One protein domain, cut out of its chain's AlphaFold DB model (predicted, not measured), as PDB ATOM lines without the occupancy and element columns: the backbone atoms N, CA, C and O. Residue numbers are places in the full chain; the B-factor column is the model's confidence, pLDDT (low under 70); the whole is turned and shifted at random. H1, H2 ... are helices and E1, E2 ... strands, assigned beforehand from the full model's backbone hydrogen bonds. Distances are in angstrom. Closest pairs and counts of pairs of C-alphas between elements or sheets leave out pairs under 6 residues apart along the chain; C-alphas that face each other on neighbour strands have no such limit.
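This is residues 3 to 154 of the 557 residues of an uncharacterized protein of Nocardia cyriacigeorgica (UniProt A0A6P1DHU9). Two lobes lie along the longest axis: a five-stranded sheet with H2 and H3 side by side over one face, and a smaller, twisted and curled four-stranded sheet with H1 over one face. The smaller sheet lies on the side of the larger one away from H2 and H3, with E8 nearest to E4, and short H4 sits near one end of E6. The 152 printed residues hold four named helices and nine strands, in the order E1 E2 H1 E3 E4 H2 E5 E6 H3 E7 E8 E9 H4, and the class is mixed. Both sheets are antiparallel, in the orders E7 E4 E6 E5 E9 and E2 E1 E3 E8. The whole is compact, with a radius of gyration of the C-alphas of 15.1 A and spans of 43 by 36 by 22 A.

Find C-alpha 3 at (34.393, -9.656, -41.226), where E1 begins; it runs 16.6 A to residue 9. Next come E2, residues 15 to 17, H1, residues 22 to 30, and E3, residues 36 to 41. E4, residues 45 to 51, covers 19.7 A. From C-alpha 55 at (26.826, -36.428, -51.633), H2 runs 23.8 A to residue 71. Then find E5, residues 76 to 80, E6, residues 87 to 92, and H3, residues 100 to 114, 21.9 A long. E7, residues 117 to 120, E8, residues 125 to 127, and E9, residues 141 to 144, lead to H4, residues 148 to 152, ending at (23.778, -4.258, -46.386).

Begin with the larger sheet, where these backbone pairs of neighbour strands are within hydrogen-bond range: N 48 and O 89 of E4 and E6, 2.8 A apart, N 77 and O 90 of the hairpin E5 and E6, 2.8 A, N 51 and O 117 of E4 and E7, 2.8 A, and N 78 and O 143 of E5 and E9, 2.8 A. H2 and H3 are on its same face, two layers of helices and sheet, at heights of 8.7 A and 8.1 A. They touch at the C-alphas of Ala 61 and Val 110, their closest, 6.2 A apart, running opposite ways at a shallow tilt of 34 degrees, only just short of steep. In the smaller sheet, N 7 and O 38 of E1 and E3 are 2.9 A apart, N 8 and O 17 of E1 and E2 3.0 A, and N 39 and O 126 of E3 and E8 2.9 A. H1 is on this sheet at a height of 9.1 A. E2, H1, E3, with E1 between the two strands in the sheet, E4, H2, E5, with E6 between them, and E6, H3, E7, with E4 between them, are split strand-helix-strand units, two strands of one sheet with a helix between them along the chain and another strand between them in the sheet, each with a right-handed crossover. In H1, H2, H3 and H4 every O i to N i+4 pair is within hydrogen-bond range.

The C-alphas farthest apart are those of Arg 31 and Lys 97, at 43.8 A. The printed part has no cut, and the link E8 to E9, residues 128 to 140, is long. The mean pLDDT of the printed part is 90.9, and no printed residue is under 70.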
ATOM      1  N   VAL A   3      33.670 -10.732 -41.928       92.50
ATOM      2  CA  VAL A   3      34.393  -9.656 -41.226       92.50
ATOM      3  C   VAL A   3      35.764 -10.158 -40.761       92.50
ATOM      4  O   VAL A   3      35.973 -11.378 -40.714       92.50
ATOM      5  N   PRO A   4      36.695  -9.261 -40.381       90.94
ATOM      6  CA  PRO A   4      37.939  -9.650 -39.727       90.94
ATOM      7  C   PRO A   4      37.698 -10.596 -38.537       90.94
ATOM      8  O   PRO A   4      37.109 -10.259 -37.508       90.94
ATOM      9  N   GLN A   5      37.988 -11.865 -38.793       87.88
ATOM     10  CA  GLN A   5      39.241 -12.533 -38.450       87.88
ATOM     11  C   GLN A   5      39.543 -13.462 -39.635       87.88
ATOM     12  O   GLN A   5      38.995 -14.562 -39.723       87.88
ATOM     13  N   PHE A   6      40.310 -12.981 -40.614       95.44
ATOM     14  CA  PHE A   6      40.643 -13.772 -41.798       95.44
ATOM     15  C   PHE A   6      41.734 -14.788 -41.454       95.44
ATOM     16  O   PHE A   6      42.662 -14.483 -40.710       95.44
ATOM     17  N   VAL A   7      41.605 -16.014 -41.960       96.25
ATOM     18  CA  VAL A   7      42.512 -17.121 -41.637       96.25
ATOM     19  C   VAL A   7      42.982 -17.780 -42.922       96.25
ATOM     20  O   VAL A   7      42.176 -18.343 -43.664       96.25
ATOM     21  N   LEU A   8      44.291 -17.734 -43.156       95.94
ATOM     22  CA  LEU A   8      44.948 -18.465 -44.232       95.94
ATOM     23  C   LEU A   8      45.123 -19.925 -43.808       95.94
ATOM     24  O   LEU A   8      45.578 -20.208 -42.694       95.94
ATOM     25  N   ILE A   9      44.741 -20.852 -44.685       92.94
ATOM     26  CA  ILE A   9      44.734 -22.290 -44.404       92.94
ATOM     27  C   ILE A   9      45.638 -22.995 -45.419       92.94
ATOM     28  O   ILE A   9      45.433 -22.871 -46.630       92.94
ATOM     29  N   GLY A  10      46.625 -23.737 -44.918       91.94
ATOM     30  CA  GLY A  10      47.564 -24.527 -45.714       91.94
ATOM     31  C   GLY A  10      46.969 -25.842 -46.231       91.94
ATOM     32  O   GLY A  10      45.811 -26.186 -45.951       91.94
ATOM     33  N   ARG A  11      47.749 -26.584 -47.029       84.19
ATOM     34  CA  ARG A  11      47.290 -27.821 -47.697       84.19
ATOM     35  C   ARG A  11      46.939 -28.930 -46.697       84.19
ATOM     36  O   ARG A  11      45.984 -29.682 -46.935       84.19
ATOM     37  N   ASP A  12      47.617 -28.962 -45.552       80.31
ATOM     38  CA  ASP A  12      47.442 -29.962 -44.493       80.31
ATOM     39  C   ASP A  12      46.415 -29.541 -43.420       80.31
ATOM     40  O   ASP A  12      46.227 -30.231 -42.417       80.31
ATOM     41  N   ASN A  13      45.629 -28.486 -43.691       79.81
ATOM     42  CA  ASN A  13      44.589 -27.923 -42.813       79.81
ATOM     43  C   ASN A  13      45.092 -27.186 -41.563       79.81
ATOM     44  O   ASN A  13      44.344 -26.957 -40.608       79.81
ATOM     45  N   GLU A  14      46.357 -26.830 -41.557       87.19
ATOM     46  CA  GLU A  14      47.002 -25.970 -40.594       87.19
ATOM     47  C   GLU A  14      46.678 -24.500 -40.882       87.19
ATOM     48  O   GLU A  14      46.469 -24.079 -42.023       87.19
ATOM     49  N   ARG A  15      46.600 -23.704 -39.816       92.00
ATOM     50  CA  ARG A  15      46.512 -22.250 -39.930       92.00
ATOM     51  C   ARG A  15      47.914 -21.741 -40.236       92.00
ATOM     52  O   ARG A  15      48.784 -21.905 -39.389       92.00
ATOM     53  N   VAL A  16      48.100 -21.129 -41.402       93.50
ATOM     54  CA  VAL A  16      49.409 -20.610 -41.842       93.50
ATOM     55  C   VAL A  16      49.562 -19.111 -41.591       93.50
ATOM     56  O   VAL A  16      50.675 -18.612 -41.502       93.50
ATOM     57  N   GLY A  17      48.457 -18.378 -41.413       94.06
ATOM     58  CA  GLY A  17      48.512 -16.940 -41.156       94.06
ATOM     59  C   GLY A  17      47.163 -16.314 -40.816       94.06
ATOM     60  O   GLY A  17      46.107 -16.946 -40.942       94.06
ATOM     61  N   THR A  18      47.204 -15.061 -40.359       95.69
ATOM     62  CA  THR A  18      46.020 -14.266 -39.979       95.69
ATOM     63  C   THR A  18      46.144 -12.858 -40.553       95.69
ATOM     64  O   THR A  18      46.619 -11.962 -39.858       95.69
ATOM     65  N   PRO A  19      45.806 -12.664 -41.835       93.75
ATOM     66  CA  PRO A  19      45.947 -11.371 -42.485       93.75
ATOM     67  C   PRO A  19      45.028 -10.321 -41.833       93.75
ATOM     68  O   PRO A  19      43.928 -10.669 -41.387       93.75
ATOM     69  N   PRO A  20      45.458  -9.045 -41.783       90.69
ATOM     70  CA  PRO A  20      44.707  -7.975 -41.124       90.69
ATOM     71  C   PRO A  20      43.383  -7.660 -41.836       90.69
ATOM     72  O   PRO A  20      42.394  -7.318 -41.190       90.69
ATOM     73  N   ASP A  21      43.336  -7.840 -43.156       93.81
ATOM     74  CA  ASP A  21      42.169  -7.560 -43.988       93.81
ATOM     75  C   ASP A  21      42.040  -8.547 -45.167       93.81
ATOM     76  O   ASP A  21      42.879  -9.426 -45.392       93.81
ATOM     77  N   LEU A  22      40.950  -8.414 -45.930       91.62
ATOM     78  CA  LEU A  22      40.653  -9.283 -47.069       91.62
ATOM     79  C   LEU A  22      41.600  -9.057 -48.261       91.62
ATOM     80  O   LEU A  22      41.840  -9.994 -49.026       91.62
ATOM     81  N   LYS A  23      42.128  -7.840 -48.440       94.12
ATOM     82  CA  LYS A  23      43.042  -7.499 -49.540       94.12
ATOM     83  C   LYS A  23      44.376  -8.215 -49.335       94.12
ATOM     84  O   LYS A  23      44.816  -8.936 -50.229       94.12
ATOM     85  N   ALA A  24      44.950  -8.118 -48.137       93.50
ATOM     86  CA  ALA A  24      46.145  -8.846 -47.724       93.50
ATOM     87  C   ALA A  24      45.941 -10.367 -47.817       93.50
ATOM     88  O   ALA A  24      46.801 -11.086 -48.324       93.50
ATOM     89  N   ALA A  25      44.769 -10.857 -47.405       92.44
ATOM     90  CA  ALA A  25      44.425 -12.270 -47.477       92.44
ATOM     91  C   ALA A  25      44.392 -12.826 -48.911       92.44
ATOM     92  O   ALA A  25      44.898 -13.916 -49.173       92.44
ATOM     93  N   ARG A  26      43.795 -12.078 -49.849       91.12
ATOM     94  CA  ARG A  26      43.757 -12.448 -51.272       91.12
ATOM     95  C   ARG A  26      45.143 -12.389 -51.908       91.12
ATOM     96  O   ARG A  26      45.474 -13.281 -52.679       91.12
ATOM     97  N   ALA A  27      45.950 -11.391 -51.550       92.75
ATOM     98  CA  ALA A  27      47.324 -11.279 -52.030       92.75
ATOM     99  C   ALA A  27      48.184 -12.480 -51.586       92.75
ATOM    100  O   ALA A  27      48.893 -13.053 -52.406       92.75
ATOM    101  N   ALA A  28      48.058 -12.917 -50.328       91.00
ATOM    102  CA  ALA A  28      48.733 -14.117 -49.823       91.00
ATOM    103  C   ALA A  28      48.307 -15.397 -50.568       91.00
ATOM    104  O   ALA A  28      49.144 -16.227 -50.919       91.00
ATOM    105  N   LEU A  29      47.009 -15.540 -50.870       89.56
ATOM    106  CA  LEU A  29      46.503 -16.668 -51.657       89.56
ATOM    107  C   LEU A  29      47.059 -16.660 -53.092       89.56
ATOM    108  O   LEU A  29      47.460 -17.709 -53.589       89.56
ATOM    109  N   ALA A  30      47.130 -15.491 -53.737       89.81
ATOM    110  CA  ALA A  30      47.671 -15.340 -55.091       89.81
ATOM    111  C   ALA A  30      49.172 -15.665 -55.174       89.81
ATOM    112  O   ALA A  30      49.620 -16.232 -56.165       89.81
ATOM    113  N   ARG A  31      49.937 -15.368 -54.115       93.56
ATOM    114  CA  ARG A  31      51.356 -15.748 -53.996       93.56
ATOM    115  C   ARG A  31      51.578 -17.222 -53.631       93.56
ATOM    116  O   ARG A  31      52.719 -17.661 -53.558       93.56
ATOM    117  N   GLY A  32      50.514 -17.991 -53.387       90.69
ATOM    118  CA  GLY A  32      50.608 -19.409 -53.027       90.69
ATOM    119  C   GLY A  32      51.030 -19.681 -51.578       90.69
ATOM    120  O   GLY A  32      51.320 -20.826 -51.241       90.69
ATOM    121  N   GLU A  33      51.018 -18.671 -50.700       92.75
ATOM    122  CA  GLU A  33      51.367 -18.808 -49.272       92.75
ATOM    123  C   GLU A  33      50.341 -19.646 -48.492       92.75
ATOM    124  O   GLU A  33      50.611 -20.148 -47.403       92.75
ATOM    125  N   ALA A  34      49.138 -19.800 -49.045       95.00
ATOM    126  CA  ALA A  34      48.064 -20.599 -48.482       95.00
ATOM    127  C   ALA A  34      47.333 -21.364 -49.584       95.00
ATOM    128  O   ALA A  34      47.339 -20.974 -50.748       95.00
ATOM    129  N   ALA A  35      46.655 -22.448 -49.211       91.81
ATOM    130  CA  ALA A  35      45.850 -23.225 -50.148       91.81
ATOM    131  C   ALA A  35      44.396 -22.738 -50.225       91.81
ATOM    132  O   ALA A  35      43.705 -22.985 -51.208       91.81
ATOM    133  N   THR A  36      43.897 -22.098 -49.166       95.25
ATOM    134  CA  THR A  36      42.555 -21.509 -49.121       95.25
ATOM    135  C   THR A  36      42.461 -20.432 -48.037       95.25
ATOM    136  O   THR A  36      43.385 -20.232 -47.245       95.25
ATOM    137  N   LEU A  37      41.326 -19.738 -47.999       95.31
ATOM    138  CA  LEU A  37      41.044 -18.631 -47.099       95.31
ATOM    139  C   LEU A  37      39.686 -18.812 -46.403       95.31
ATOM    140  O   LEU A  37      38.665 -19.099 -47.036       95.31
ATOM    141  N   GLY A  38      39.674 -18.598 -45.089       95.81
ATOM    142  CA  GLY A  38      38.473 -18.454 -44.270       95.81
ATOM    143  C   GLY A  38      38.293 -17.031 -43.746       95.81
ATOM    144  O   GLY A  38      39.257 -16.284 -43.601       95.81
ATOM    145  N   GLY A  39      37.054 -16.661 -43.435       96.00
ATOM    146  CA  GLY A  39      36.724 -15.427 -42.723       96.00
ATOM    147  C   GLY A  39      35.685 -15.687 -41.640       96.00
ATOM    148  O   GLY A  39      34.912 -16.642 -41.739       96.00
ATOM    149  N   ARG A  40      35.647 -14.837 -40.614       95.75
ATOM    150  CA  ARG A  40      34.595 -14.879 -39.594       95.75
ATOM    151  C   ARG A  40      33.270 -14.421 -40.203       95.75
ATOM    152  O   ARG A  40      33.230 -13.379 -40.859       95.75
ATOM    153  N   LEU A  41      32.193 -15.174 -39.992       94.88
ATOM    154  CA  LEU A  41      30.851 -14.737 -40.387       94.88
ATOM    155  C   LEU A  41      30.457 -13.489 -39.588       94.88
ATOM    156  O   LEU A  41      30.666 -13.431 -38.375       94.88
ATOM    157  N   ALA A  42      29.934 -12.481 -40.286       93.06
ATOM    158  CA  ALA A  42      29.486 -11.240 -39.670       93.06
ATOM    159  C   ALA A  42      28.279 -11.475 -38.754       93.06
ATOM    160  O   ALA A  42      27.508 -12.414 -38.950       93.06
ATOM    161  N   ASP A  43      28.065 -10.579 -37.795       90.25
ATOM    162  CA  ASP A  43      26.869 -10.637 -36.963       90.25
ATOM    163  C   ASP A  43      25.610 -10.494 -37.843       90.25
ATOM    164  O   ASP A  43      25.581  -9.719 -38.810       90.25
ATOM    165  N   GLY A  44      24.589 -11.303 -37.542       91.38
ATOM    166  CA  GLY A  44      23.403 -11.462 -38.392       91.38
ATOM    167  C   GLY A  44      23.585 -12.418 -39.580       91.38
ATOM    168  O   GLY A  44      22.634 -12.624 -40.328       91.38
ATOM    169  N   VAL A  45      24.762 -13.030 -39.751       95.12
ATOM    170  CA  VAL A  45      25.008 -14.079 -40.751       95.12
ATOM    171  C   VAL A  45      25.189 -15.420 -40.047       95.12
ATOM    172  O   VAL A  45      26.090 -15.598 -39.223       95.12
ATOM    173  N   TYR A  46      24.328 -16.375 -40.379       96.31
ATOM    174  CA  TYR A  46      24.408 -17.747 -39.896       96.31
ATOM    175  C   TYR A  46      25.146 -18.615 -40.907       96.31
ATOM    176  O   TYR A  46      25.154 -18.329 -42.105       96.31
ATOM    177  N   GLY A  47      25.789 -19.672 -40.425       96.69
ATOM    178  CA  GLY A  47      26.487 -20.606 -41.296       96.69
ATOM    179  C   GLY A  47      26.444 -22.022 -40.757       96.69
ATOM    180  O   GLY A  47      26.467 -22.219 -39.546       96.69
ATOM    181  N   ALA A  48      26.413 -22.998 -41.650       97.81
ATOM    182  CA  ALA A  48      26.587 -24.405 -41.338       97.81
ATOM    183  C   ALA A  48      27.692 -24.998 -42.219       97.81
ATOM    184  O   ALA A  48      27.781 -24.695 -43.408       97.81
ATOM    185  N   ASP A  49      28.528 -25.831 -41.610       97.44
ATOM    186  CA  ASP A  49      29.569 -26.631 -42.253       97.44
ATOM    187  C   ASP A  49      29.142 -28.097 -42.179       97.44
ATOM    188  O   ASP A  49      29.131 -28.698 -41.099       97.44
ATOM    189  N   ILE A  50      28.698 -28.625 -43.316       96.56
ATOM    190  CA  ILE A  50      28.256 -30.007 -43.476       96.56
ATOM    191  C   ILE A  50      29.479 -30.817 -43.916       96.56
ATOM    192  O   ILE A  50      29.997 -30.610 -45.015       96.56
ATOM    193  N   ASP A  51      29.945 -31.728 -43.057       92.81
ATOM    194  CA  ASP A  51      31.063 -32.638 -43.327       92.81
ATOM    195  C   ASP A  51      30.548 -34.079 -43.396       92.81
ATOM    196  O   ASP A  51      30.339 -34.753 -42.385       92.81
ATOM    197  N   THR A  52      30.329 -34.527 -44.624       87.69
ATOM    198  CA  THR A  52      30.022 -35.907 -44.987       87.69
ATOM    199  C   THR A  52      30.780 -36.237 -46.268       87.69
ATOM    200  O   THR A  52      31.107 -35.337 -47.044       87.69
ATOM    201  N   ASP A  53      31.125 -37.506 -46.465       83.06
ATOM    202  CA  ASP A  53      31.682 -38.022 -47.716       83.06
ATOM    203  C   ASP A  53      30.605 -38.532 -48.689       83.06
ATOM    204  O   ASP A  53      30.919 -38.779 -49.856       83.06
ATOM    205  N   ASP A  54      29.352 -38.619 -48.230       83.62
ATOM    206  CA  ASP A  54      28.165 -38.976 -49.010       83.62
ATOM    207  C   ASP A  54      27.485 -37.717 -49.604       83.62
ATOM    208  O   ASP A  54      26.923 -36.916 -48.848       83.62
ATOM    209  N   PRO A  55      27.511 -37.524 -50.943       81.44
ATOM    210  CA  PRO A  55      26.826 -36.428 -51.633       81.44
ATOM    211  C   PRO A  55      25.344 -36.316 -51.325       81.44
ATOM    212  O   PRO A  55      24.873 -35.212 -51.077       81.44
ATOM    213  N   VAL A  56      24.634 -37.444 -51.280       78.69
ATOM    214  CA  VAL A  56      23.180 -37.472 -51.107       78.69
ATOM    215  C   VAL A  56      22.819 -36.990 -49.711       78.69
ATOM    216  O   VAL A  56      21.924 -36.168 -49.558       78.69
ATOM    217  N   LEU A  57      23.551 -37.435 -48.684       76.50
ATOM    218  CA  LEU A  57      23.335 -36.946 -47.318       76.50
ATOM    219  C   LEU A  57      23.753 -35.480 -47.161       76.50
ATOM    220  O   LEU A  57      23.122 -34.742 -46.407       76.50
ATOM    221  N   GLY A  58      24.800 -35.051 -47.870       85.00
ATOM    222  CA  GLY A  58      25.242 -33.658 -47.896       85.00
ATOM    223  C   GLY A  58      24.194 -32.727 -48.500       85.00
ATOM    224  O   GLY A  58      23.888 -31.686 -47.916       85.00
ATOM    225  N   ASP A  59      23.617 -33.135 -49.629       83.31
ATOM    226  CA  ASP A  59      22.540 -32.431 -50.321       83.31
ATOM    227  C   ASP A  59      21.251 -32.469 -49.509       83.31
ATOM    228  O   ASP A  59      20.698 -31.411 -49.243       83.31
ATOM    229  N   ALA A  60      20.848 -33.622 -48.971       81.12
ATOM    230  CA  ALA A  60      19.684 -33.725 -48.091       81.12
ATOM    231  C   ALA A  60      19.821 -32.843 -46.834       81.12
ATOM    232  O   ALA A  60      18.861 -32.198 -46.407       81.12
ATOM    233  N   ALA A  61      21.017 -32.764 -46.239       89.31
ATOM    234  CA  ALA A  61      21.275 -31.850 -45.130       89.31
ATOM    235  C   ALA A  61      21.188 -30.385 -45.566       89.31
ATOM    236  O   ALA A  61      20.594 -29.576 -44.853       89.31
ATOM    237  N   ALA A  62      21.765 -30.034 -46.716       93.50
ATOM    238  CA  ALA A  62      21.696 -28.681 -47.250       93.50
ATOM    239  C   ALA A  62      20.254 -28.290 -47.605       93.50
ATOM    240  O   ALA A  62      19.822 -27.210 -47.214       93.50
ATOM    241  N   GLU A  63      19.489 -29.170 -48.248       87.56
ATOM    242  CA  GLU A  63      18.069 -29.007 -48.566       87.56
ATOM    243  C   GLU A  63      17.223 -28.843 -47.308       87.56
ATOM    244  O   GLU A  63      16.395 -27.940 -47.254       87.56
ATOM    245  N   ALA A  64      17.462 -29.627 -46.254       88.94
ATOM    246  CA  ALA A  64      16.754 -29.463 -44.984       88.94
ATOM    247  C   ALA A  64      17.015 -28.085 -44.345       88.94
ATOM    248  O   ALA A  64      16.097 -27.460 -43.804       88.94
ATOM    249  N   LEU A  65      18.257 -27.588 -44.417       95.31
ATOM    250  CA  LEU A  65      18.603 -26.240 -43.956       95.31
ATOM    251  C   LEU A  65      17.980 -25.154 -44.851       95.31
ATOM    252  O   LEU A  65      17.455 -24.170 -44.333       95.31
ATOM    253  N   VAL A  66      17.995 -25.343 -46.173       94.50
ATOM    254  CA  VAL A  66      17.414 -24.422 -47.162       94.50
ATOM    255  C   VAL A  66      15.895 -24.357 -47.050       94.50
ATOM    256  O   VAL A  66      15.346 -23.260 -47.036       94.50
ATOM    257  N   ALA A  67      15.211 -25.490 -46.911       88.06
ATOM    258  CA  ALA A  67      13.764 -25.553 -46.731       88.06
ATOM    259  C   ALA A  67      13.339 -24.739 -45.506       88.06
ATOM    260  O   ALA A  67      12.400 -23.949 -45.571       88.06
ATOM    261  N   TRP A  68      14.096 -24.839 -44.409       96.06
ATOM    262  CA  TRP A  68      13.874 -23.982 -43.253       96.06
ATOM    263  C   TRP A  68      14.092 -22.497 -43.574       96.06
ATOM    264  O   TRP A  68      13.268 -21.676 -43.176       96.06
ATOM    265  N   CYS A  69      15.144 -22.130 -44.314       94.81
ATOM    266  CA  CYS A  69      15.355 -20.744 -44.750       94.81
ATOM    267  C   CYS A  69      14.179 -20.217 -45.581       94.81
ATOM    268  O   CYS A  69      13.709 -19.112 -45.315       94.81
ATOM    269  N   VAL A  70      13.669 -21.015 -46.524       92.50
ATOM    270  CA  VAL A  70      12.508 -20.679 -47.360       92.50
ATOM    271  C   VAL A  70      11.266 -20.468 -46.495       92.50
ATOM    272  O   VAL A  70      10.636 -19.419 -46.591       92.50
ATOM    273  N   CYS A  71      10.967 -21.385 -45.568       93.25
ATOM    274  CA  CYS A  71       9.843 -21.236 -44.638       93.25
ATOM    275  C   CYS A  71       9.954 -19.995 -43.734       93.25
ATOM    276  O   CYS A  71       8.941 -19.502 -43.248       93.25
ATOM    277  N   GLN A  72      11.167 -19.506 -43.466       94.38
ATOM    278  CA  GLN A  72      11.409 -18.307 -42.654       94.38
ATOM    279  C   GLN A  72      11.568 -17.020 -43.489       94.38
ATOM    280  O   GLN A  72      11.797 -15.950 -42.913       94.38
ATOM    281  N   GLY A  73      11.477 -17.104 -44.823       93.88
ATOM    282  CA  GLY A  73      11.713 -15.977 -45.729       93.88
ATOM    283  C   GLY A  73      13.134 -15.408 -45.627       93.88
ATOM    284  O   GLY A  73      13.316 -14.192 -45.636       93.88
ATOM    285  N   LEU A  74      14.140 -16.269 -45.441       95.38
ATOM    286  CA  LEU A  74      15.537 -15.867 -45.255       95.38
ATOM    287  C   LEU A  74      16.368 -16.083 -46.531       95.38
ATOM    288  O   LEU A  74      16.387 -17.202 -47.051       95.38
ATOM    289  N   PRO A  75      17.135 -15.072 -46.986       97.06
ATOM    290  CA  PRO A  75      18.129 -15.245 -48.038       97.06
ATOM    291  C   PRO A  75      19.238 -16.213 -47.615       97.06
ATOM    292  O   PRO A  75      19.746 -16.150 -46.488       97.06
ATOM    293  N   TYR A  76      19.653 -17.080 -48.531       97.56
ATOM    294  CA  TYR A  76      20.655 -18.111 -48.290       97.56
ATOM    295  C   TYR A  76      21.607 -18.290 -49.478       97.56
ATOM    296  O   TYR A  76      21.336 -17.889 -50.608       97.56
ATOM    297  N   LEU A  77      22.747 -18.912 -49.209       97.69
ATOM    298  CA  LEU A  77      23.718 -19.369 -50.191       97.69
ATOM    299  C   LEU A  77      24.149 -20.777 -49.806       97.69
ATOM    300  O   LEU A  77      24.582 -21.014 -48.679       97.69
ATOM    301  N   VAL A  78      24.072 -21.695 -50.761       96.94
ATOM    302  CA  VAL A  78      24.659 -23.028 -50.670       96.94
ATOM    303  C   VAL A  78      25.836 -23.086 -51.615       96.94
ATOM    304  O   VAL A  78      25.741 -22.748 -52.795       96.94
ATOM    305  N   ARG A  79      26.965 -23.546 -51.100       95.62
ATOM    306  CA  ARG A  79      28.131 -23.849 -51.916       95.62
ATOM    307  C   ARG A  79      28.696 -25.199 -51.553       95.62
ATOM    308  O   ARG A  79      28.552 -25.670 -50.423       95.62
ATOM    309  N   GLU A  80      29.430 -25.769 -52.486       94.19
ATOM    310  CA  GLU A  80      30.247 -26.926 -52.182       94.19
ATOM    311  C   GLU A  80      31.408 -26.526 -51.269       94.19
ATOM    312  O   GLU A  80      31.951 -25.421 -51.358       94.19
ATOM    313  N   SER A  81      31.823 -27.431 -50.384       88.50
ATOM    314  CA  SER A  81      33.051 -27.237 -49.606       88.50
ATOM    315  C   SER A  81      34.308 -27.611 -50.406       88.50
ATOM    316  O   SER A  81      35.421 -27.323 -49.956       88.50
ATOM    317  N   GLY A  82      34.116 -28.245 -51.572       82.31
ATOM    318  CA  GLY A  82      35.110 -28.862 -52.453       82.31
ATOM    319  C   GLY A  82      35.472 -30.305 -52.083       82.31
ATOM    320  O   GLY A  82      36.336 -30.902 -52.714       82.31
ATOM    321  N   ARG A  83      34.830 -30.895 -51.067       84.00
ATOM    322  CA  ARG A  83      34.795 -32.352 -50.854       84.00
ATOM    323  C   ARG A  83      33.438 -32.880 -51.319       84.00
ATOM    324  O   ARG A  83      32.435 -32.213 -51.094       84.00
ATOM    325  N   SER A  84      33.417 -34.081 -51.897       81.38
ATOM    326  CA  SER A  84      32.185 -34.842 -52.165       81.38
ATOM    327  C   SER A  84      31.306 -34.886 -50.907       81.38
ATOM    328  O   SER A  84      31.828 -35.265 -49.864       81.38
ATOM    329  N   GLY A  85      30.047 -34.435 -50.991       82.12
ATOM    330  CA  GLY A  85      29.100 -34.332 -49.861       82.12
ATOM    331  C   GLY A  85      29.304 -33.160 -48.907       82.12
ATOM    332  O   GLY A  85      28.409 -32.810 -48.141       82.12
ATOM    333  N   GLY A  86      30.437 -32.475 -48.985       92.88
ATOM    334  CA  GLY A  86      30.676 -31.299 -48.174       92.88
ATOM    335  C   GLY A  86      29.909 -30.084 -48.699       92.88
ATOM    336  O   GLY A  86      30.057 -29.694 -49.865       92.88
ATOM    337  N   ARG A  87      29.142 -29.433 -47.823       96.19
ATOM    338  CA  ARG A  87      28.369 -28.225 -48.144       96.19
ATOM    339  C   ARG A  87      28.616 -27.144 -47.106       96.19
ATOM    340  O   ARG A  87      28.762 -27.424 -45.919       96.19
ATOM    341  N   HIS A  88      28.630 -25.898 -47.553       97.62
ATOM    342  CA  HIS A  88      28.462 -24.765 -46.657       97.62
ATOM    343  C   HIS A  88      27.133 -24.094 -46.976       97.62
ATOM    344  O   HIS A  88      26.903 -23.706 -48.123       97.62
ATOM    345  N   VAL A  89      26.292 -23.929 -45.959       97.88
ATOM    346  CA  VAL A  89      25.050 -23.157 -46.058       97.88
ATOM    347  C   VAL A  89      25.246 -21.870 -45.277       97.88
ATOM    348  O   VAL A  89      25.566 -21.916 -44.093       97.88
ATOM    349  N   ILE A  90      25.104 -20.726 -45.936       97.75
ATOM    350  CA  ILE A  90      25.232 -19.388 -45.353       97.75
ATOM    351  C   ILE A  90      23.867 -18.718 -45.440       97.75
ATOM    352  O   ILE A  90      23.239 -18.755 -46.491       97.75
ATOM    353  N   VAL A  91      23.412 -18.097 -44.360       97.12
ATOM    354  CA  VAL A  91      22.081 -17.482 -44.270       97.12
ATOM    355  C   VAL A  91      22.222 -16.063 -43.751       97.12
ATOM    356  O   VAL A  91      22.969 -15.820 -42.801       97.12
ATOM    357  N   VAL A  92      21.497 -15.119 -44.346       95.62
ATOM    358  CA  VAL A  92      21.452 -13.732 -43.873       95.62
ATOM    359  C   VAL A  92      20.147 -13.514 -43.126       95.62
ATOM    360  O   VAL A  92      19.059 -13.704 -43.664       95.62
ATOM    361  N   ARG A  93      20.244 -13.104 -41.863       93.69
ATOM    362  CA  ARG A  93      19.076 -12.715 -41.083       93.69
ATOM    363  C   ARG A  93      18.607 -11.333 -41.531       93.69
ATOM    364  O   ARG A  93      19.313 -10.356 -41.313       93.69
ATOM    365  N   THR A  94      17.404 -11.261 -42.088       89.06
ATOM    366  CA  THR A  94      16.771 -10.014 -42.554       89.06
ATOM    367  C   THR A  94      15.802  -9.411 -41.536       89.06
ATOM    368  O   THR A  94      15.499  -8.228 -41.604       89.06
ATOM    369  N   HIS A  95      15.344 -10.181 -40.541       85.69
ATOM    370  CA  HIS A  95      14.403  -9.707 -39.519       85.69
ATOM    371  C   HIS A  95      14.673 -10.302 -38.132       85.69
ATOM    372  O   HIS A  95      15.429 -11.260 -37.959       85.69
ATOM    373  N   ALA A  96      14.099  -9.698 -37.087       84.38
ATOM    374  CA  ALA A  96      14.382 -10.072 -35.700       84.38
ATOM    375  C   ALA A  96      13.636 -11.318 -35.196       84.38
ATOM    376  O   ALA A  96      14.018 -11.862 -34.159       84.38
ATOM    377  N   LYS A  97      12.617 -11.793 -35.924       85.62
ATOM    378  CA  LYS A  97      11.764 -12.913 -35.492       85.62
ATOM    379  C   LYS A  97      12.536 -14.238 -35.393       85.62
ATOM    380  O   LYS A  97      12.197 -15.095 -34.579       85.62
ATOM    381  N   VAL A  98      13.621 -14.390 -36.154       87.25
ATOM    382  CA  VAL A  98      14.438 -15.611 -36.169       87.25
ATOM    383  C   VAL A  98      15.484 -15.589 -35.055       87.25
ATOM    384  O   VAL A  98      16.530 -14.935 -35.150       87.25
ATOM    385  N   LYS A  99      15.222 -16.361 -33.997       88.06
ATOM    386  CA  LYS A  99      16.145 -16.538 -32.866       88.06
ATOM    387  C   LYS A  99      17.404 -17.308 -33.312       88.06
ATOM    388  O   LYS A  99      17.258 -18.380 -33.897       88.06
ATOM    389  N   PRO A 100      18.632 -16.868 -32.961       84.50
ATOM    390  CA  PRO A 100      19.866 -17.593 -33.298       84.50
ATOM    391  C   PRO A 100      19.883 -19.054 -32.823       84.50
ATOM    392  O   PRO A 100      20.425 -19.933 -33.485       84.50
ATOM    393  N   SER A 101      19.236 -19.342 -31.690       91.25
ATOM    394  CA  SER A 101      19.130 -20.702 -31.152       91.25
ATOM    395  C   SER A 101      18.294 -21.646 -32.024       91.25
ATOM    396  O   SER A 101      18.476 -22.857 -31.924       91.25
ATOM    397  N   ALA A 102      17.404 -21.130 -32.878       94.00
ATOM    398  CA  ALA A 102      16.628 -21.949 -33.805       94.00
ATOM    399  C   ALA A 102      17.529 -22.585 -34.876       94.00
ATOM    400  O   ALA A 102      17.406 -23.780 -35.133       94.00
ATOM    401  N   TRP A 103      18.493 -21.827 -35.411       95.31
ATOM    402  CA  TRP A 103      19.465 -22.322 -36.391       95.31
ATOM    403  C   TRP A 103      20.364 -23.424 -35.814       95.31
ATOM    404  O   TRP A 103      20.492 -24.502 -36.394       95.31
ATOM    405  N   ALA A 104      20.918 -23.203 -34.618       94.69
ATOM    406  CA  ALA A 104      21.746 -24.199 -33.938       94.69
ATOM    407  C   ALA A 104      20.968 -25.496 -33.637       94.69
ATOM    408  O   ALA A 104      21.473 -26.601 -33.851       94.69
ATOM    409  N   LYS A 105      19.711 -25.375 -33.173       95.62
ATOM    410  CA  LYS A 105      18.818 -26.524 -32.938       95.62
ATOM    411  C   LYS A 105      18.515 -27.280 -34.230       95.62
ATOM    412  O   LYS A 105      18.476 -28.509 -34.201       95.62
ATOM    413  N   LEU A 106      18.329 -26.569 -35.342       96.44
ATOM    414  CA  LEU A 106      18.127 -27.174 -36.655       96.44
ATOM    415  C   LEU A 106      19.362 -27.969 -37.096       96.44
ATOM    416  O   LEU A 106      19.220 -29.146 -37.409       96.44
ATOM    417  N   CYS A 107      20.569 -27.396 -37.022       96.31
ATOM    418  CA  CYS A 107      21.813 -28.107 -37.355       96.31
ATOM    419  C   CYS A 107      21.978 -29.400 -36.530       96.31
ATOM    420  O   CYS A 107      22.294 -30.461 -37.073       96.31
ATOM    421  N   ALA A 108      21.689 -29.345 -35.225       92.06
ATOM    422  CA  ALA A 108      21.728 -30.516 -34.346       92.06
ATOM    423  C   ALA A 108      20.626 -31.548 -34.661       92.06
ATOM    424  O   ALA A 108      20.835 -32.754 -34.510       92.06
ATOM    425  N   LYS A 109      19.440 -31.103 -35.092       91.50
ATOM    426  CA  LYS A 109      18.360 -31.987 -35.553       91.50
ATOM    427  C   LYS A 109      18.771 -32.715 -36.834       91.50
ATOM    428  O   LYS A 109      18.708 -33.940 -36.844       91.50
ATOM    429  N   VAL A 110      19.254 -31.989 -37.843       84.19
ATOM    430  CA  VAL A 110      19.713 -32.556 -39.124       84.19
ATOM    431  C   VAL A 110      20.867 -33.538 -38.901       84.19
ATOM    432  O   VAL A 110      20.818 -34.654 -39.406       84.19
ATOM    433  N   THR A 111      21.835 -33.187 -38.042       89.31
ATOM    434  CA  THR A 111      22.932 -34.086 -37.624       89.31
ATOM    435  C   THR A 111      22.413 -35.427 -37.100       89.31
ATOM    436  O   THR A 111      22.900 -36.480 -37.498       89.31
ATOM    437  N   ARG A 112      21.410 -35.409 -36.209       87.94
ATOM    438  CA  ARG A 112      20.844 -36.635 -35.620       87.94
ATOM    439  C   ARG A 112      20.013 -37.442 -36.612       87.94
ATOM    440  O   ARG A 112      20.108 -38.661 -36.601       87.94
ATOM    441  N   GLN A 113      19.204 -36.777 -37.435       81.31
ATOM    442  CA  GLN A 113      18.310 -37.449 -38.383       81.31
ATOM    443  C   GLN A 113      19.071 -38.134 -39.517       81.31
ATOM    444  O   GLN A 113      18.691 -39.223 -39.926       81.31
ATOM    445  N   LEU A 114      20.141 -37.504 -40.002       78.06
ATOM    446  CA  LEU A 114      20.917 -37.997 -41.140       78.06
ATOM    447  C   LEU A 114      22.218 -38.701 -40.729       78.06
ATOM    448  O   LEU A 114      22.941 -39.185 -41.590       78.06
ATOM    449  N   ALA A 115      22.527 -38.750 -39.428       84.81
ATOM    450  CA  ALA A 115      23.746 -39.343 -38.874       84.81
ATOM    451  C   ALA A 115      25.062 -38.812 -39.497       84.81
ATOM    452  O   ALA A 115      26.044 -39.544 -39.612       84.81
ATOM    453  N   ILE A 116      25.100 -37.522 -39.859       87.94
ATOM    454  CA  ILE A 116      26.263 -36.823 -40.445       87.94
ATOM    455  C   ILE A 116      26.626 -35.564 -39.652       87.94
ATOM    456  O   ILE A 116      25.818 -35.050 -38.886       87.94
ATOM    457  N   SER A 117      27.836 -35.029 -39.835       92.94
ATOM    458  CA  SER A 117      28.281 -33.830 -39.115       92.94
ATOM    459  C   SER A 117      27.745 -32.553 -39.765       92.94
ATOM    460  O   SER A 117      28.255 -32.129 -40.798       92.94
ATOM    461  N   VAL A 118      26.777 -31.885 -39.129       95.38
ATOM    462  CA  VAL A 118      26.330 -30.529 -39.499       95.38
ATOM    463  C   VAL A 118      26.696 -29.557 -38.380       95.38
ATOM    464  O   VAL A 118      26.022 -29.469 -37.354       95.38
ATOM    465  N   THR A 119      27.797 -28.826 -38.561       95.75
ATOM    466  CA  THR A 119      28.335 -27.920 -37.538       95.75
ATOM    467  C   THR A 119      27.841 -26.495 -37.756       95.75
ATOM    468  O   THR A 119      28.135 -25.894 -38.786       95.75
ATOM    469  N   ASP A 120      27.168 -25.912 -36.763       96.81
ATOM    470  CA  ASP A 120      26.861 -24.478 -36.755       96.81
ATOM    471  C   ASP A 120      28.157 -23.654 -36.628       96.81
ATOM    472  O   ASP A 120      28.929 -23.785 -35.670       96.81
ATOM    473  N   ARG A 121      28.400 -22.798 -37.621       95.75
ATOM    474  CA  ARG A 121      29.555 -21.900 -37.736       95.75
ATOM    475  C   ARG A 121      29.185 -20.437 -37.522       95.75
ATOM    476  O   ARG A 121      30.006 -19.567 -37.799       95.75
ATOM    477  N   THR A 122      27.992 -20.137 -37.017       94.38
ATOM    478  CA  THR A 122      27.553 -18.768 -36.716       94.38
ATOM    479  C   THR A 122      28.570 -18.041 -35.831       94.38
ATOM    480  O   THR A 122      28.945 -18.524 -34.760       94.38
ATOM    481  N   GLY A 123      29.049 -16.883 -36.299       91.62
ATOM    482  CA  GLY A 123      30.094 -16.089 -35.639       91.62
ATOM    483  C   GLY A 123      31.503 -16.705 -35.649       91.62
ATOM    484  O   GLY A 123      32.417 -16.128 -35.061       91.62
ATOM    485  N   GLN A 124      31.702 -17.853 -36.304       94.31
ATOM    486  CA  GLN A 124      32.989 -18.538 -36.453       94.31
ATOM    487  C   GLN A 124      33.571 -18.340 -37.857       94.31
ATOM    488  O   GLN A 124      32.958 -17.733 -38.738       94.31
ATOM    489  N   VAL A 125      34.786 -18.855 -38.057       94.44
ATOM    490  CA  VAL A 125      35.463 -18.856 -39.355       94.44
ATOM    491  C   VAL A 125      34.858 -19.922 -40.270       94.44
ATOM    492  O   VAL A 125      34.762 -21.091 -39.895       94.44
ATOM    493  N   LEU A 126      34.509 -19.518 -41.488       95.56
ATOM    494  CA  LEU A 126      34.059 -20.379 -42.582       95.56
ATOM    495  C   LEU A 126      34.788 -19.974 -43.874       95.56
ATOM    496  O   LEU A 126      35.204 -18.820 -44.016       95.56
ATOM    497  N   ARG A 127      34.992 -20.903 -44.819       94.56
ATOM    498  CA  ARG A 127      35.665 -20.573 -46.095       94.56
ATOM    499  C   ARG A 127      34.842 -19.568 -46.899       94.56
ATOM    500  O   ARG A 127      33.629 -19.742 -47.035       94.56
ATOM    501  N   LEU A 128      35.503 -18.566 -47.480       94.31
ATOM    502  CA  LEU A 128      34.815 -17.556 -48.296       94.31
ATOM    503  C   LEU A 128      34.198 -18.187 -49.545       94.31
ATOM    504  O   LEU A 128      34.825 -19.094 -50.084       94.31
ATOM    505  N   PRO A 129      33.059 -17.687 -50.063       90.94
ATOM    506  CA  PRO A 129      32.314 -18.316 -51.153       90.94
ATOM    507  C   PRO A 129      33.129 -18.655 -52.401       90.94
ATOM    508  O   PRO A 129      32.897 -19.690 -53.008       90.94
ATOM    509  N   THR A 130      34.118 -17.829 -52.738       86.50
ATOM    510  CA  THR A 130      34.991 -18.018 -53.904       86.50
ATOM    511  C   THR A 130      36.296 -18.754 -53.591       86.50
ATOM    512  O   THR A 130      37.052 -19.072 -54.501       86.50
ATOM    513  N   ALA A 131      36.603 -19.016 -52.316       87.81
ATOM    514  CA  ALA A 131      37.849 -19.670 -51.933       87.81
ATOM    515  C   ALA A 131      37.783 -21.175 -52.252       87.81
ATOM    516  O   ALA A 131      36.823 -21.825 -51.824       87.81
ATOM    517  N   PRO A 132      38.786 -21.756 -52.937       85.88
ATOM    518  CA  PRO A 132      38.801 -23.184 -53.251       85.88
ATOM    519  C   PRO A 132      38.921 -24.024 -51.975       85.88
ATOM    520  O   PRO A 132      39.181 -23.513 -50.885       85.88
ATOM    521  N   HIS A 133      38.774 -25.340 -52.067       89.25
ATOM    522  CA  HIS A 133      39.173 -26.206 -50.959       89.25
ATOM    523  C   HIS A 133      40.702 -26.180 -50.792       89.25
ATOM    524  O   HIS A 133      41.434 -26.055 -51.768       89.25
ATOM    525  N   ARG A 134      41.219 -26.441 -49.581       82.69
ATOM    526  CA  ARG A 134      42.674 -26.523 -49.297       82.69
ATOM    527  C   ARG A 134      43.459 -27.554 -50.132       82.69
ATOM    528  O   ARG A 134      44.674 -27.633 -50.045       82.69
ATOM    529  N   ARG A 135      42.764 -28.385 -50.913       82.19
ATOM    530  CA  ARG A 135      43.349 -29.361 -51.850       82.19
ATOM    531  C   ARG A 135      43.337 -28.873 -53.306       82.19
ATOM    532  O   ARG A 135      43.562 -29.679 -54.195       82.19
ATOM    533  N   GLY A 136      43.011 -27.602 -53.550       81.50
ATOM    534  CA  GLY A 136      42.854 -27.042 -54.896       81.50
ATOM    535  C   GLY A 136      41.575 -27.478 -55.617       81.50
ATOM    536  O   GLY A 136      41.428 -27.209 -56.800       81.50
ATOM    537  N   LEU A 137      40.651 -28.155 -54.924       82.19
ATOM    538  CA  LEU A 137      39.376 -28.566 -55.510       82.19
ATOM    539  C   LEU A 137      38.457 -27.350 -55.640       82.19
ATOM    540  O   LEU A 137      38.373 -26.539 -54.706       82.19
ATOM    541  N   SER A 138      37.770 -27.255 -56.782       83.25
ATOM    542  CA  SER A 138      36.722 -26.258 -56.984       83.25
ATOM    543  C   SER A 138      35.643 -26.427 -55.918       83.25
ATOM    544  O   SER A 138      35.399 -27.523 -55.416       83.25
ATOM    545  N   ALA A 139      35.050 -25.314 -55.517       88.50
ATOM    546  CA  ALA A 139      34.053 -25.276 -54.461       88.50
ATOM    547  C   ALA A 139      32.968 -24.255 -54.848       88.50
ATOM    548  O   ALA A 139      32.838 -23.223 -54.174       88.50
ATOM    549  N   PRO A 140      32.280 -24.488 -55.986       91.44
ATOM    550  CA  PRO A 140      31.378 -23.523 -56.595       91.44
ATOM    551  C   PRO A 140      30.167 -23.243 -55.704       91.44
ATOM    552  O   PRO A 140      29.788 -24.040 -54.839       91.44
ATOM    553  N   VAL A 141      29.556 -22.083 -55.924       93.75
ATOM    554  CA  VAL A 141      28.232 -21.773 -55.384       93.75
ATOM    555  C   VAL A 141      27.209 -22.569 -56.189       93.75
ATOM    556  O   VAL A 141      27.214 -22.506 -57.413       93.75
ATOM    557  N   VAL A 142      26.369 -23.332 -55.494       90.06
ATOM    558  CA  VAL A 142      25.353 -24.213 -56.091       90.06
ATOM    559  C   VAL A 142      24.014 -23.487 -56.187       90.06
ATOM    560  O   VAL A 142      23.313 -23.591 -57.182       90.06
ATOM    561  N   SER A 143      23.666 -22.726 -55.148       91.88
ATOM    562  CA  SER A 143      22.439 -21.935 -55.094       91.88
ATOM    563  C   SER A 143      22.672 -20.674 -54.271       91.88
ATOM    564  O   SER A 143      23.415 -20.698 -53.286       91.88
ATOM    565  N   CYS A 144      22.074 -19.556 -54.674       95.94
ATOM    566  CA  CYS A 144      22.212 -18.287 -53.972       95.94
ATOM    567  C   CYS A 144      20.992 -17.398 -54.201       95.94
ATOM    568  O   CYS A 144      20.672 -17.057 -55.332       95.94
ATOM    569  N   THR A 145      20.365 -16.973 -53.108       95.62
ATOM    570  CA  THR A 145      19.322 -15.936 -53.079       95.62
ATOM    571  C   THR A 145      19.802 -14.658 -52.383       95.62
ATOM    572  O   THR A 145      19.081 -13.666 -52.330       95.62
ATOM    573  N   ILE A 146      21.028 -14.661 -51.845       94.38
ATOM    574  CA  ILE A 146      21.652 -13.486 -51.228       94.38
ATOM    575  C   ILE A 146      22.057 -12.482 -52.314       94.38
ATOM    576  O   ILE A 146      22.779 -12.813 -53.252       94.38
ATOM    577  N   THR A 147      21.657 -11.229 -52.121       92.25
ATOM    578  CA  THR A 147      22.033 -10.061 -52.927       92.25
ATOM    579  C   THR A 147      22.953  -9.129 -52.133       92.25
ATOM    580  O   THR A 147      23.100  -9.254 -50.915       92.25
ATOM    581  N   ALA A 148      23.579  -8.155 -52.797       87.06
ATOM    582  CA  ALA A 148      24.353  -7.130 -52.094       87.06
ATOM    583  C   ALA A 148      23.475  -6.321 -51.115       87.06
ATOM    584  O   ALA A 148      23.878  -6.131 -49.968       87.06
ATOM    585  N   SER A 149      22.263  -5.933 -51.534       86.62
ATOM    586  CA  SER A 149      21.301  -5.194 -50.703       86.62
ATOM    587  C   SER A 149      20.916  -5.964 -49.442       86.62
ATOM    588  O   SER A 149      21.106  -5.460 -48.344       86.62
ATOM    589  N   THR A 150      20.543  -7.244 -49.549       90.19
ATOM    590  CA  THR A 150      20.182  -8.061 -48.368       90.19
ATOM    591  C   THR A 150      21.310  -8.192 -47.343       90.19
ATOM    592  O   THR A 150      21.051  -8.351 -46.151       90.19
ATOM    593  N   VAL A 151      22.574  -8.107 -47.769       88.19
ATOM    594  CA  VAL A 151      23.722  -8.095 -46.854       88.19
ATOM    595  C   VAL A 151      23.898  -6.734 -46.179       88.19
ATOM    596  O   VAL A 151      24.315  -6.717 -45.017       88.19
ATOM    597  N   LEU A 152      23.647  -5.631 -46.889       86.06
ATOM    598  CA  LEU A 152      23.778  -4.258 -46.386       86.06
ATOM    599  C   LEU A 152      22.618  -3.877 -45.459       86.06
ATOM    600  O   LEU A 152      22.866  -3.351 -44.380       86.06
ATOM    601  N   ASP A 153      21.395  -4.262 -45.819       82.69
ATOM    602  CA  ASP A 153      20.151  -3.940 -45.105       82.69
ATOM    603  C   ASP A 153      19.919  -4.823 -43.870       82.69
ATOM    604  O   ASP A 153      18.897  -4.723 -43.187       82.69
ATOM    605  N   ARG A 154      20.854  -5.734 -43.567       82.75
ATOM    606  CA  ARG A 154      20.698  -6.642 -42.431       82.75
ATOM    607  C   ARG A 154      20.647  -5.833 -41.125       82.75
ATOM    608  O   ARG A 154      21.531  -5.006 -40.890       82.75
TER     609      ARG A 154